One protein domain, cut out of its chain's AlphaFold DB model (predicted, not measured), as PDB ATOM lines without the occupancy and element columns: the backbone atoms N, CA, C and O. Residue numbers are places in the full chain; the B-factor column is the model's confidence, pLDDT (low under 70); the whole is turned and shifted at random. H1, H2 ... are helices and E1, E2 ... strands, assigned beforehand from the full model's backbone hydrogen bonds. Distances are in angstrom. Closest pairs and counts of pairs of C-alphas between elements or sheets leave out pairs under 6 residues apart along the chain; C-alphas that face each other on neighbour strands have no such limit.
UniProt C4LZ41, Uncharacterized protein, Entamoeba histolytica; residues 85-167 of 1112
ATOM      1  N   ASN A  85      29.846  37.190  12.703       48.44
ATOM      2  CA  ASN A  85      31.237  37.024  12.234       48.44
ATOM      3  C   ASN A  85      31.492  37.431  10.755       48.44
ATOM      4  O   ASN A  85      32.511  37.043  10.191       48.44
ATOM      5  N   LYS A  86      30.576  38.155  10.101       63.47
ATOM      6  CA  LYS A  86      30.693  38.568   8.698       63.47
ATOM      7  C   LYS A  86      31.340  39.943   8.592       63.47
ATOM      8  O   LYS A  86      30.937  40.872   9.286       63.47
ATOM      9  N   LEU A  87      32.282  40.072   7.665       75.88
ATOM     10  CA  LEU A  87      32.853  41.347   7.248       75.88
ATOM     11  C   LEU A  87      31.730  42.278   6.744       75.88
ATOM     12  O   LEU A  87      30.908  41.849   5.936       75.88
ATOM     13  N   GLN A  88      31.647  43.519   7.233       85.00
ATOM     14  CA  GLN A  88      30.646  44.513   6.805       85.00
ATOM     15  C   GLN A  88      31.333  45.797   6.349       85.00
ATOM     16  O   GLN A  88      32.276  46.259   6.998       85.00
ATOM     17  N   ILE A  89      30.844  46.398   5.264       85.62
ATOM     18  CA  ILE A  89      31.240  47.746   4.854       85.62
ATOM     19  C   ILE A  89      30.693  48.733   5.890       85.62
ATOM     20  O   ILE A  89      29.485  48.817   6.111       85.62
ATOM     21  N   ARG A  90      31.594  49.508   6.493       82.38
ATOM     22  CA  ARG A  90      31.279  50.631   7.383       82.38
ATOM     23  C   ARG A  90      31.065  51.926   6.605       82.38
ATOM     24  O   ARG A  90      30.246  52.758   6.982       82.38
ATOM     25  N   GLN A  91      31.856  52.125   5.550       83.44
ATOM     26  CA  GLN A  91      31.856  53.332   4.727       83.44
ATOM     27  C   GLN A  91      32.489  53.042   3.362       83.44
ATOM     28  O   GLN A  91      33.553  52.428   3.291       83.44
ATOM     29  N   VAL A  92      31.886  53.554   2.289       82.19
ATOM     30  CA  VAL A  92      32.552  53.688   0.985       82.19
ATOM     31  C   VAL A  92      33.319  55.009   0.981       82.19
ATOM     32  O   VAL A  92      32.755  56.051   1.313       82.19
ATOM     33  N   ILE A  93      34.615  54.961   0.670       78.75
ATOM     34  CA  ILE A  93      35.505  56.129   0.679       78.75
ATOM     35  C   ILE A  93      35.505  56.787  -0.702       78.75
ATOM     36  O   ILE A  93      35.224  57.974  -0.815       78.75
ATOM     37  N   THR A  94      35.813  56.028  -1.754       80.50
ATOM     38  CA  THR A  94      35.830  56.515  -3.143       80.50
ATOM     39  C   THR A  94      35.701  55.346  -4.130       80.50
ATOM     40  O   THR A  94      35.679  54.186  -3.712       80.50
ATOM     41  N   LYS A  95      35.626  55.631  -5.435       82.38
ATOM     42  CA  LYS A  95      35.568  54.631  -6.510       82.38
ATOM     43  C   LYS A  95      36.587  54.920  -7.610       82.38
ATOM     44  O   LYS A  95      36.680  56.036  -8.113       82.38
ATOM     45  N   TYR A  96      37.327  53.880  -7.979       79.12
ATOM     46  CA  TYR A  96      38.189  53.821  -9.148       79.12
ATOM     47  C   TYR A  96      37.370  53.433 -10.383       79.12
ATOM     48  O   TYR A  96      36.483  52.578 -10.305       79.12
ATOM     49  N   ILE A  97      37.701  54.047 -11.518       75.69
ATOM     50  CA  ILE A  97      37.072  53.810 -12.818       75.69
ATOM     51  C   ILE A  97      38.195  53.638 -13.851       75.69
ATOM     52  O   ILE A  97      39.061  54.519 -13.928       75.69
ATOM     53  N   PRO A  98      38.194  52.564 -14.659       69.50
ATOM     54  CA  PRO A  98      39.171  52.353 -15.726       69.50
ATOM     55  C   PRO A  98      39.277  53.555 -16.669       69.50
ATOM     56  O   PRO A  98      38.286  54.215 -16.976       69.50
ATOM     57  N   GLY A  99      40.499  53.880 -17.099       56.62
ATOM     58  CA  GLY A  99      40.782  55.038 -17.960       56.62
ATOM     59  C   GLY A  99      40.660  56.418 -17.287       56.62
ATOM     60  O   GLY A  99      41.213  57.390 -17.806       56.62
ATOM     61  N   SER A 100      40.014  56.533 -16.120       57.28
ATOM     62  CA  SER A 100      39.911  57.800 -15.391       57.28
ATOM     63  C   SER A 100      41.266  58.235 -14.835       57.28
ATOM     64  O   SER A 100      41.889  57.539 -14.033       57.28
ATOM     65  N   ARG A 101      41.700  59.442 -15.211       49.16
ATOM     66  CA  ARG A 101      42.889  60.102 -14.639       49.16
ATOM     67  C   ARG A 101      42.602  60.833 -13.320       49.16
ATOM     68  O   ARG A 101      43.518  61.384 -12.729       49.16
ATOM     69  N   MET A 102      41.343  60.884 -12.875       49.44
ATOM     70  CA  MET A 102      40.924  61.716 -11.735       49.44
ATOM     71  C   MET A 102      41.048  61.005 -10.380       49.44
ATOM     72  O   MET A 102      41.330  61.661  -9.381       49.44
ATOM     73  N   VAL A 103      40.855  59.684 -10.328       55.22
ATOM     74  CA  VAL A 103      41.034  58.879  -9.108       55.22
ATOM     75  C   VAL A 103      42.104  57.837  -9.395       55.22
ATOM     76  O   VAL A 103      41.832  56.813 -10.015       55.22
ATOM     77  N   HIS A 104      43.336  58.101  -8.965       61.38
ATOM     78  CA  HIS A 104      44.400  57.106  -9.051       61.38
ATOM     79  C   HIS A 104      44.143  55.968  -8.061       61.38
ATOM     80  O   HIS A 104      43.773  56.197  -6.906       61.38
ATOM     81  N   LEU A 105      44.383  54.731  -8.499       68.38
ATOM     82  CA  LEU A 105      44.299  53.566  -7.631       68.38
ATOM     83  C   LEU A 105      45.493  53.575  -6.665       68.38
ATOM     84  O   LEU A 105      46.593  53.117  -6.982       68.38
ATOM     85  N   SER A 106      45.273  54.145  -5.480       68.25
ATOM     86  CA  SER A 106      46.296  54.259  -4.444       68.25
ATOM     87  C   SER A 106      46.664  52.884  -3.888       68.25
ATOM     88  O   SER A 106      45.907  52.283  -3.121       68.25
ATOM     89  N   LYS A 107      47.870  52.423  -4.246       65.62
ATOM     90  CA  LYS A 107      48.493  51.168  -3.785       65.62
ATOM     91  C   LYS A 107      48.826  51.149  -2.283       65.62
ATOM     92  O   LYS A 107      49.322  50.143  -1.788       65.62
ATOM     93  N   ALA A 108      48.573  52.245  -1.560       64.62
ATOM     94  CA  ALA A 108      48.642  52.279  -0.099       64.62
ATOM     95  C   ALA A 108      47.554  51.403   0.555       64.62
ATOM     96  O   ALA A 108      47.753  50.910   1.663       64.62
ATOM     97  N   PHE A 109      46.434  51.187  -0.143       74.38
ATOM     98  CA  PHE A 109      45.331  50.325   0.279       74.38
ATOM     99  C   PHE A 109      45.320  49.059  -0.578       74.38
ATOM    100  O   PHE A 109      45.412  49.143  -1.800       74.38
ATOM    101  N   LYS A 110      45.209  47.886   0.054       79.38
ATOM    102  CA  LYS A 110      45.250  46.592  -0.651       79.38
ATOM    103  C   LYS A 110      44.000  46.372  -1.506       79.38
ATOM    104  O   LYS A 110      42.928  46.867  -1.164       79.38
ATOM    105  N   TYR A 111      44.113  45.549  -2.545       82.62
ATOM    106  CA  TYR A 111      42.955  44.933  -3.196       82.62
ATOM    107  C   TYR A 111      42.564  43.633  -2.476       82.62
ATOM    108  O   TYR A 111      43.422  42.836  -2.085       82.62
ATOM    109  N   PHE A 112      41.262  43.464  -2.256       83.62
ATOM    110  CA  PHE A 112      40.640  42.376  -1.508       83.62
ATOM    111  C   PHE A 112      39.392  41.882  -2.251       83.62
ATOM    112  O   PHE A 112      38.682  42.667  -2.880       83.62
ATOM    113  N   VAL A 113      39.120  40.580  -2.171       80.56
ATOM    114  CA  VAL A 113      38.011  39.912  -2.871       80.56
ATOM    115  C   VAL A 113      37.109  39.232  -1.833       80.56
ATOM    116  O   VAL A 113      37.383  38.096  -1.434       80.56
ATOM    117  N   PRO A 114      36.048  39.915  -1.356       78.94
ATOM    118  CA  PRO A 114      35.149  39.418  -0.314       78.94
ATOM    119  C   PRO A 114      34.578  38.012  -0.529       78.94
ATOM    120  O   PRO A 114      34.384  37.296   0.448       78.94
ATOM    121  N   SER A 115      34.333  37.589  -1.772       73.50
ATOM    122  CA  SER A 115      33.824  36.248  -2.104       73.50
ATOM    123  C   SER A 115      34.822  35.111  -1.852       73.50
ATOM    124  O   SER A 115      34.412  33.958  -1.728       73.50
ATOM    125  N   THR A 116      36.119  35.424  -1.752       67.81
ATOM    126  CA  THR A 116      37.202  34.454  -1.492       67.81
ATOM    127  C   THR A 116      37.936  34.697  -0.172       67.81
ATOM    128  O   THR A 116      38.747  33.869   0.228       67.81
ATOM    129  N   GLU A 117      37.665  35.822   0.499       69.00
ATOM    130  CA  GLU A 117      38.386  36.327   1.679       69.00
ATOM    131  C   GLU A 117      39.904  36.548   1.454       69.00
ATOM    132  O   GLU A 117      40.679  36.651   2.408       69.00
ATOM    133  N   LEU A 118      40.344  36.677   0.192       64.00
ATOM    134  CA  LEU A 118      41.754  36.832  -0.190       64.00
ATOM    135  C   LEU A 118      42.150  38.277  -0.530       64.00
ATOM    136  O   LEU A 118      41.366  39.069  -1.057       64.00
ATOM    137  N   PHE A 119      43.425  38.589  -0.283       74.19
ATOM    138  CA  PHE A 119      44.106  39.790  -0.772       74.19
ATOM    139  C   PHE A 119      44.938  39.462  -2.014       74.19
ATOM    140  O   PHE A 119      45.573  38.410  -2.067       74.19
ATOM    141  N   PHE A 120      45.005  40.392  -2.965       69.19
ATOM    142  CA  PHE A 120      45.749  40.226  -4.214       69.19
ATOM    143  C   PHE A 120      46.707  41.405  -4.438       69.19
ATOM    144  O   PHE A 120      46.353  42.560  -4.202       69.19
ATOM    145  N   GLU A 121      47.927  41.121  -4.906       69.88
ATOM    146  CA  GLU A 121      48.931  42.156  -5.216       69.88
ATOM    147  C   GLU A 121      48.667  42.848  -6.564       69.88
ATOM    148  O   GLU A 121      49.000  44.022  -6.744       69.88
ATOM    149  N   ASN A 122      48.033  42.133  -7.497       76.62
ATOM    150  CA  ASN A 122      47.634  42.643  -8.805       76.62
ATOM    151  C   ASN A 122      46.195  43.166  -8.762       76.62
ATOM    152  O   ASN A 122      45.268  42.444  -8.397       76.62
ATOM    153  N   TYR A 123      46.021  44.420  -9.169       82.00
ATOM    154  CA  TYR A 123      44.742  45.128  -9.186       82.00
ATOM    155  C   TYR A 123      44.124  45.031 -10.591       82.00
ATOM    156  O   TYR A 123      44.846  45.273 -11.564       82.00
ATOM    157  N   PRO A 124      42.819  44.738 -10.737       81.88
ATOM    158  CA  PRO A 124      42.136  44.721 -12.030       81.88
ATOM    159  C   PRO A 124      41.887  46.153 -12.531       81.88
ATOM    160  O   PRO A 124      40.791  46.694 -12.410       81.88
ATOM    161  N   MET A 125      42.930  46.793 -13.071       79.38
ATOM    162  CA  MET A 125      42.899  48.173 -13.600       79.38
ATOM    163  C   MET A 125      41.885  48.370 -14.747       79.38
ATOM    164  O   MET A 125      41.552  49.497 -15.103       79.38
ATOM    165  N   ASP A 126      41.398  47.273 -15.324       78.75
ATOM    166  CA  ASP A 126      40.350  47.184 -16.338       78.75
ATOM    167  C   ASP A 126      38.918  47.236 -15.763       78.75
ATOM    168  O   ASP A 126      37.961  47.268 -16.533       78.75
ATOM    169  N   LYS A 127      38.742  47.256 -14.429       82.56
ATOM    170  CA  LYS A 127      37.426  47.165 -13.765       82.56
ATOM    171  C   LYS A 127      37.177  48.259 -12.725       82.56
ATOM    172  O   LYS A 127      38.091  48.807 -12.113       82.56
ATOM    173  N   ASN A 128      35.895  48.544 -12.493       83.31
ATOM    174  CA  ASN A 128      35.440  49.428 -11.421       83.31
ATOM    175  C   ASN A 128      35.729  48.817 -10.042       83.31
ATOM    176  O   ASN A 128      35.405  47.652  -9.790       83.31
ATOM    177  N   MET A 129      36.268  49.625  -9.126       87.38
ATOM    178  CA  MET A 129      36.541  49.211  -7.745       87.38
ATOM    179  C   MET A 129      36.127  50.279  -6.735       87.38
ATOM    180  O   MET A 129      36.395  51.461  -6.928       87.38
ATOM    181  N   TYR A 130      35.545  49.856  -5.617       88.12
ATOM    182  CA  TYR A 130      35.244  50.704  -4.466       88.12
ATOM    183  C   TYR A 130      36.367  50.597  -3.431       88.12
ATOM    184  O   TYR A 130      36.708  49.491  -3.020       88.12
ATOM    185  N   LEU A 131      36.913  51.722  -2.963       88.06
ATOM    186  CA  LEU A 131      37.724  51.745  -1.744       88.06
ATOM    187  C   LEU A 131      36.772  51.793  -0.551       88.06
ATOM    188  O   LEU A 131      36.068  52.788  -0.359       88.06
ATOM    189  N   VAL A 132      36.745  50.731   0.247       87.50
ATOM    190  CA  VAL A 132      35.819  50.574   1.373       87.50
ATOM    191  C   VAL A 132      36.563  50.458   2.696       87.50
ATOM    192  O   VAL A 132      37.616  49.830   2.782       87.50
ATOM    193  N   ARG A 133      35.991  51.050   3.745       85.06
ATOM    194  CA  ARG A 133      36.373  50.803   5.137       85.06
ATOM    195  C   ARG A 133      35.456  49.737   5.724       85.06
ATOM    196  O   ARG A 133      34.234  49.843   5.602       85.06
ATOM    197  N   TRP A 134      36.038  48.774   6.428       83.50
ATOM    198  CA  TRP A 134      35.317  47.700   7.111       83.50
ATOM    199  C   TRP A 134      34.947  48.056   8.559       83.50
ATOM    200  O   TRP A 134      35.623  48.853   9.218       83.50
ATOM    201  N   ASP A 135      33.870  47.462   9.072       76.06
ATOM    202  CA  ASP A 135      33.456  47.612  10.471       76.06
ATOM    203  C   ASP A 135      34.420  46.909  11.431       76.06
ATOM    204  O   ASP A 135      34.809  45.764  11.217       76.06
ATOM    205  N   ASN A 136      34.752  47.585  12.534       68.44
ATOM    206  CA  ASN A 136      35.771  47.198  13.525       68.44
ATOM    207  C   ASN A 136      37.235  47.219  13.033       68.44
ATOM    208  O   ASN A 136      38.120  46.865  13.808       68.44
ATOM    209  N   TYR A 137      37.503  47.698  11.814       72.38
ATOM    210  CA  TYR A 137      38.859  47.842  11.275       72.38
ATOM    211  C   TYR A 137      39.318  49.310  11.190       72.38
ATOM    212  O   TYR A 137      38.521  50.269  11.186       72.38
ATOM    213  N   SER A 138      40.640  49.487  11.144       67.81
ATOM    214  CA  SER A 138      41.298  50.785  10.990       67.81
ATOM    215  C   SER A 138      41.071  51.387   9.603       67.81
ATOM    216  O   SER A 138      40.514  50.764   8.698       67.81
ATOM    217  N   LEU A 139      41.511  52.635   9.419       73.25
ATOM    218  CA  LEU A 139      41.495  53.264   8.101       73.25
ATOM    219  C   LEU A 139      42.624  52.742   7.192       73.25
ATOM    220  O   LEU A 139      42.447  52.750   5.982       73.25
ATOM    221  N   LEU A 140      43.737  52.234   7.749       70.62
ATOM    222  CA  LEU A 140      44.796  51.560   6.976       70.62
ATOM    223  C   LEU A 140      44.350  50.204   6.411       70.62
ATOM    224  O   LEU A 140      44.861  49.763   5.387       70.62
ATOM    225  N   GLU A 141      43.393  49.555   7.071       73.38
ATOM    226  CA  GLU A 141      42.783  48.296   6.634       73.38
ATOM    227  C   GLU A 141      41.596  48.514   5.679       73.38
ATOM    228  O   GLU A 141      40.879  47.568   5.360       73.38
ATOM    229  N   ALA A 142      41.387  49.743   5.192       82.00
ATOM    230  CA  ALA A 142      40.526  49.973   4.042       82.00
ATOM    231  C   ALA A 142      41.099  49.270   2.799       82.00
ATOM    232  O   ALA A 142      42.315  49.213   2.595       82.00
ATOM    233  N   THR A 143      40.221  48.734   1.956       87.38
ATOM    234  CA  THR A 143      40.609  47.931   0.788       87.38
ATOM    235  C   THR A 143      39.840  48.338  -0.450       87.38
ATOM    236  O   THR A 143      38.647  48.632  -0.373       87.38
ATOM    237  N   TRP A 144      40.490  48.260  -1.603       89.50
ATOM    238  CA  TRP A 144      39.785  48.201  -2.874       89.50
ATOM    239  C   TRP A 144      39.059  46.856  -2.981       89.50
ATOM    240  O   TRP A 144      39.662  45.814  -2.732       89.50
ATOM    241  N   ILE A 145      37.783  46.881  -3.358       90.88
ATOM    242  CA  ILE A 145      36.987  45.711  -3.749       90.88
ATOM    243  C   ILE A 145      36.414  45.939  -5.144       90.88
ATOM    244  O   ILE A 145      36.137  47.081  -5.515       90.88
ATOM    245  N   LEU A 146      36.217  44.877  -5.923       88.81
ATOM    246  CA  LEU A 146      35.517  44.975  -7.206       88.81
ATOM    247  C   LEU A 146      34.045  45.355  -7.007       88.81
ATOM    248  O   LEU A 146      33.399  44.928  -6.054       88.81
ATOM    249  N   GLU A 147      33.490  46.094  -7.965       87.00
ATOM    250  CA  GLU A 147      32.051  46.382  -8.028       87.00
ATOM    251  C   GLU A 147      31.190  45.103  -8.050       87.00
ATOM    252  O   GLU A 147      30.149  45.053  -7.403       87.00
ATOM    253  N   SER A 148      31.668  44.033  -8.698       85.94
ATOM    254  CA  SER A 148      31.003  42.720  -8.734       85.94
ATOM    255  C   SER A 148      30.990  41.966  -7.399       85.94
ATOM    256  O   SER A 148      30.247  41.000  -7.260       85.94
ATOM    257  N   GLU A 149      31.809  42.371  -6.426       85.62
ATOM    258  CA  GLU A 149      31.867  41.737  -5.100       85.62
ATOM    259  C   GLU A 149      30.834  42.327  -4.132       85.62
ATOM    260  O   GLU A 149      30.554  41.740  -3.085       85.62
ATOM    261  N   VAL A 150      30.255  43.484  -4.464       85.50
ATOM    262  CA  VAL A 150      29.267  44.171  -3.630       85.50
ATOM    263  C   VAL A 150      27.966  43.374  -3.608       85.50
ATOM    264  O   VAL A 150      27.290  43.211  -4.618       85.50
ATOM    265  N   ASN A 151      27.601  42.883  -2.426       83.69
ATOM    266  CA  ASN A 151      26.396  42.089  -2.211       83.69
ATOM    267  C   ASN A 151      25.830  42.316  -0.798       83.69
ATOM    268  O   ASN A 151      26.546  42.759   0.101       83.69
ATOM    269  N   GLU A 152      24.562  41.958  -0.576       81.62
ATOM    270  CA  GLU A 152      23.847  42.178   0.696       81.62
ATOM    271  C   GLU A 152      24.526  41.557   1.929       81.62
ATOM    272  O   GLU A 152      24.271  41.981   3.058       81.62
ATOM    273  N   SER A 153      25.394  40.553   1.749       80.00
ATOM    274  CA  SER A 153      26.092  39.922   2.869       80.00
ATOM    275  C   SER A 153      27.272  40.740   3.399       80.00
ATOM    276  O   SER A 153      27.646  40.512   4.548       80.00
ATOM    277  N   ILE A 154      27.789  41.707   2.623       83.19
ATOM    278  CA  ILE A 154      28.832  42.666   3.041       83.19
ATOM    279  C   ILE A 154      28.341  44.122   3.069       83.19
ATOM    280  O   ILE A 154      28.812  44.895   3.900       83.19
ATOM    281  N   ASP A 155      27.372  44.494   2.225       85.81
ATOM    282  CA  ASP A 155      26.736  45.820   2.201       85.81
ATOM    283  C   ASP A 155      25.282  45.780   2.697       85.81
ATOM    284  O   ASP A 155      24.346  46.264   2.058       85.81
ATOM    285  N   LYS A 156      25.072  45.196   3.877       81.25
ATOM    286  CA  LYS A 156      23.744  45.039   4.493       81.25
ATOM    287  C   LYS A 156      22.978  46.359   4.688       81.25
ATOM    288  O   LYS A 156      21.756  46.359   4.820       81.25
ATOM    289  N   ASN A 157      23.691  47.483   4.743       80.38
ATOM    290  CA  ASN A 157      23.126  48.817   4.931       80.38
ATOM    291  C   ASN A 157      22.864  49.562   3.603       80.38
ATOM    292  O   ASN A 157      22.305  50.664   3.637       80.38
ATOM    293  N   GLY A 158      23.248  48.988   2.454       82.81
ATOM    294  CA  GLY A 158      23.132  49.608   1.133       82.81
ATOM    295  C   GLY A 158      24.001  50.858   0.972       82.81
ATOM    296  O   GLY A 158      23.579  51.815   0.327       82.81
ATOM    297  N   LEU A 159      25.169  50.902   1.614       84.69
ATOM    298  CA  LEU A 159      26.096  52.031   1.594       84.69
ATOM    299  C   LEU A 159      26.724  52.255   0.223       84.69
ATOM    300  O   LEU A 159      26.960  53.407  -0.119       84.69
ATOM    301  N   VAL A 160      26.957  51.209  -0.574       83.94
ATOM    302  CA  VAL A 160      27.416  51.349  -1.964       83.94
ATOM    303  C   VAL A 160      26.302  51.933  -2.823       83.94
ATOM    304  O   VAL A 160      26.544  52.882  -3.564       83.94
ATOM    305  N   LYS A 161      25.057  51.474  -2.649       80.38
ATOM    306  CA  LYS A 161      23.908  52.056  -3.358       80.38
ATOM    307  C   LYS A 161      23.675  53.520  -2.968       80.38
ATOM    308  O   LYS A 161      23.499  54.355  -3.844       80.38
ATOM    309  N   ARG A 162      23.732  53.853  -1.673       77.31
ATOM    310  CA  ARG A 162      23.641  55.244  -1.183       77.31
ATOM    311  C   ARG A 162      24.819  56.099  -1.637       77.31
ATOM    312  O   ARG A 162      24.640  57.284  -1.887       77.31
ATOM    313  N   PHE A 163      26.011  55.508  -1.734       78.31
ATOM    314  CA  PHE A 163      27.168  56.162  -2.327       78.31
ATOM    315  C   PHE A 163      26.854  56.490  -3.786       78.31
ATOM    316  O   PHE A 163      26.840  57.668  -4.099       78.31
ATOM    317  N   GLU A 164      26.464  55.530  -4.634       73.62
ATOM    318  CA  GLU A 164      26.040  55.782  -6.027       73.62
ATOM    319  C   GLU A 164      24.892  56.804  -6.159       73.62
ATOM    320  O   GLU A 164      24.922  57.644  -7.054       73.62
ATOM    321  N   GLU A 165      23.905  56.791  -5.258       64.56
ATOM    322  CA  GLU A 165      22.802  57.768  -5.220       64.56
ATOM    323  C   GLU A 165      23.272  59.202  -4.889       64.56
ATOM    324  O   GLU A 165      22.606  60.168  -5.263       64.56
ATOM    325  N   CYS A 166      24.420  59.362  -4.220       55.94
ATOM    326  CA  CYS A 166      25.071  60.650  -3.936       55.94
ATOM    327  C   CYS A 166      26.313  60.933  -4.811       55.94
ATOM    328  O   CYS A 166      26.848  62.041  -4.776       55.94
ATOM    329  N   TRP A 167      26.784  59.951  -5.581       54.25
ATOM    330  CA  TRP A 167      28.027  59.952  -6.357       54.25
ATOM    331  C   TRP A 167      27.677  59.918  -7.845       54.25
ATOM    332  O   TRP A 167      27.707  58.887  -8.515       54.25
TER     333      TRP A 167
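What this domain is: This is residues 85 to 167 of the 1112 residues of an uncharacterized protein of Entamoeba histolytica (UniProt C4LZ41). With little regular structure, the domain is a strongly twisted five-strand sheet amid long loops, with short helix H1 over edge strand E1. The 83 printed residues, 33 in named elements (class mixed), hold five named strands, then one named helix. The mixed sheet runs E1 E4 E5 E2 E3. The whole is compact, with radius of gyration of the C-alphas 11.9 A and spans 35 by 29 by 22 A.

Where its parts are: E1, residues 89 to 96, begins at C-alpha (31.240, 47.746, 4.854), is 16.8 A long and bends by 62 degrees at residue 93. E4, residues 129 to 134, is 15.0 A long. E5 is residues 143 to 146, E2 110 to 113, E3 118 to 120. H1, residues 159 to 166, ends at C-alpha (25.071, 60.650, -3.936).

How they stand to each other: Within hydrogen-bond range are N 93 and O 131, 2.8 A, in antiparallel E1 and E4; N 130 and O 145, 2.8 A, in hairpin E4 and E5; N 144 and O 110, 2.8 A, in parallel E5 and E2; N 120 and O 111, 3.0 A, in hairpin E2 and E3. H1, with every O i to N i+4 pair within range, is on the sheet at height 9.5 A; its closest C-alphas to E1 are Val 160 and Val 92, 6.4 A.

The domain as a whole: The printed part has no cut. Links E1 to E2 and E5 to H1 are long. Residues under pLDDT 70 include 98 to 108.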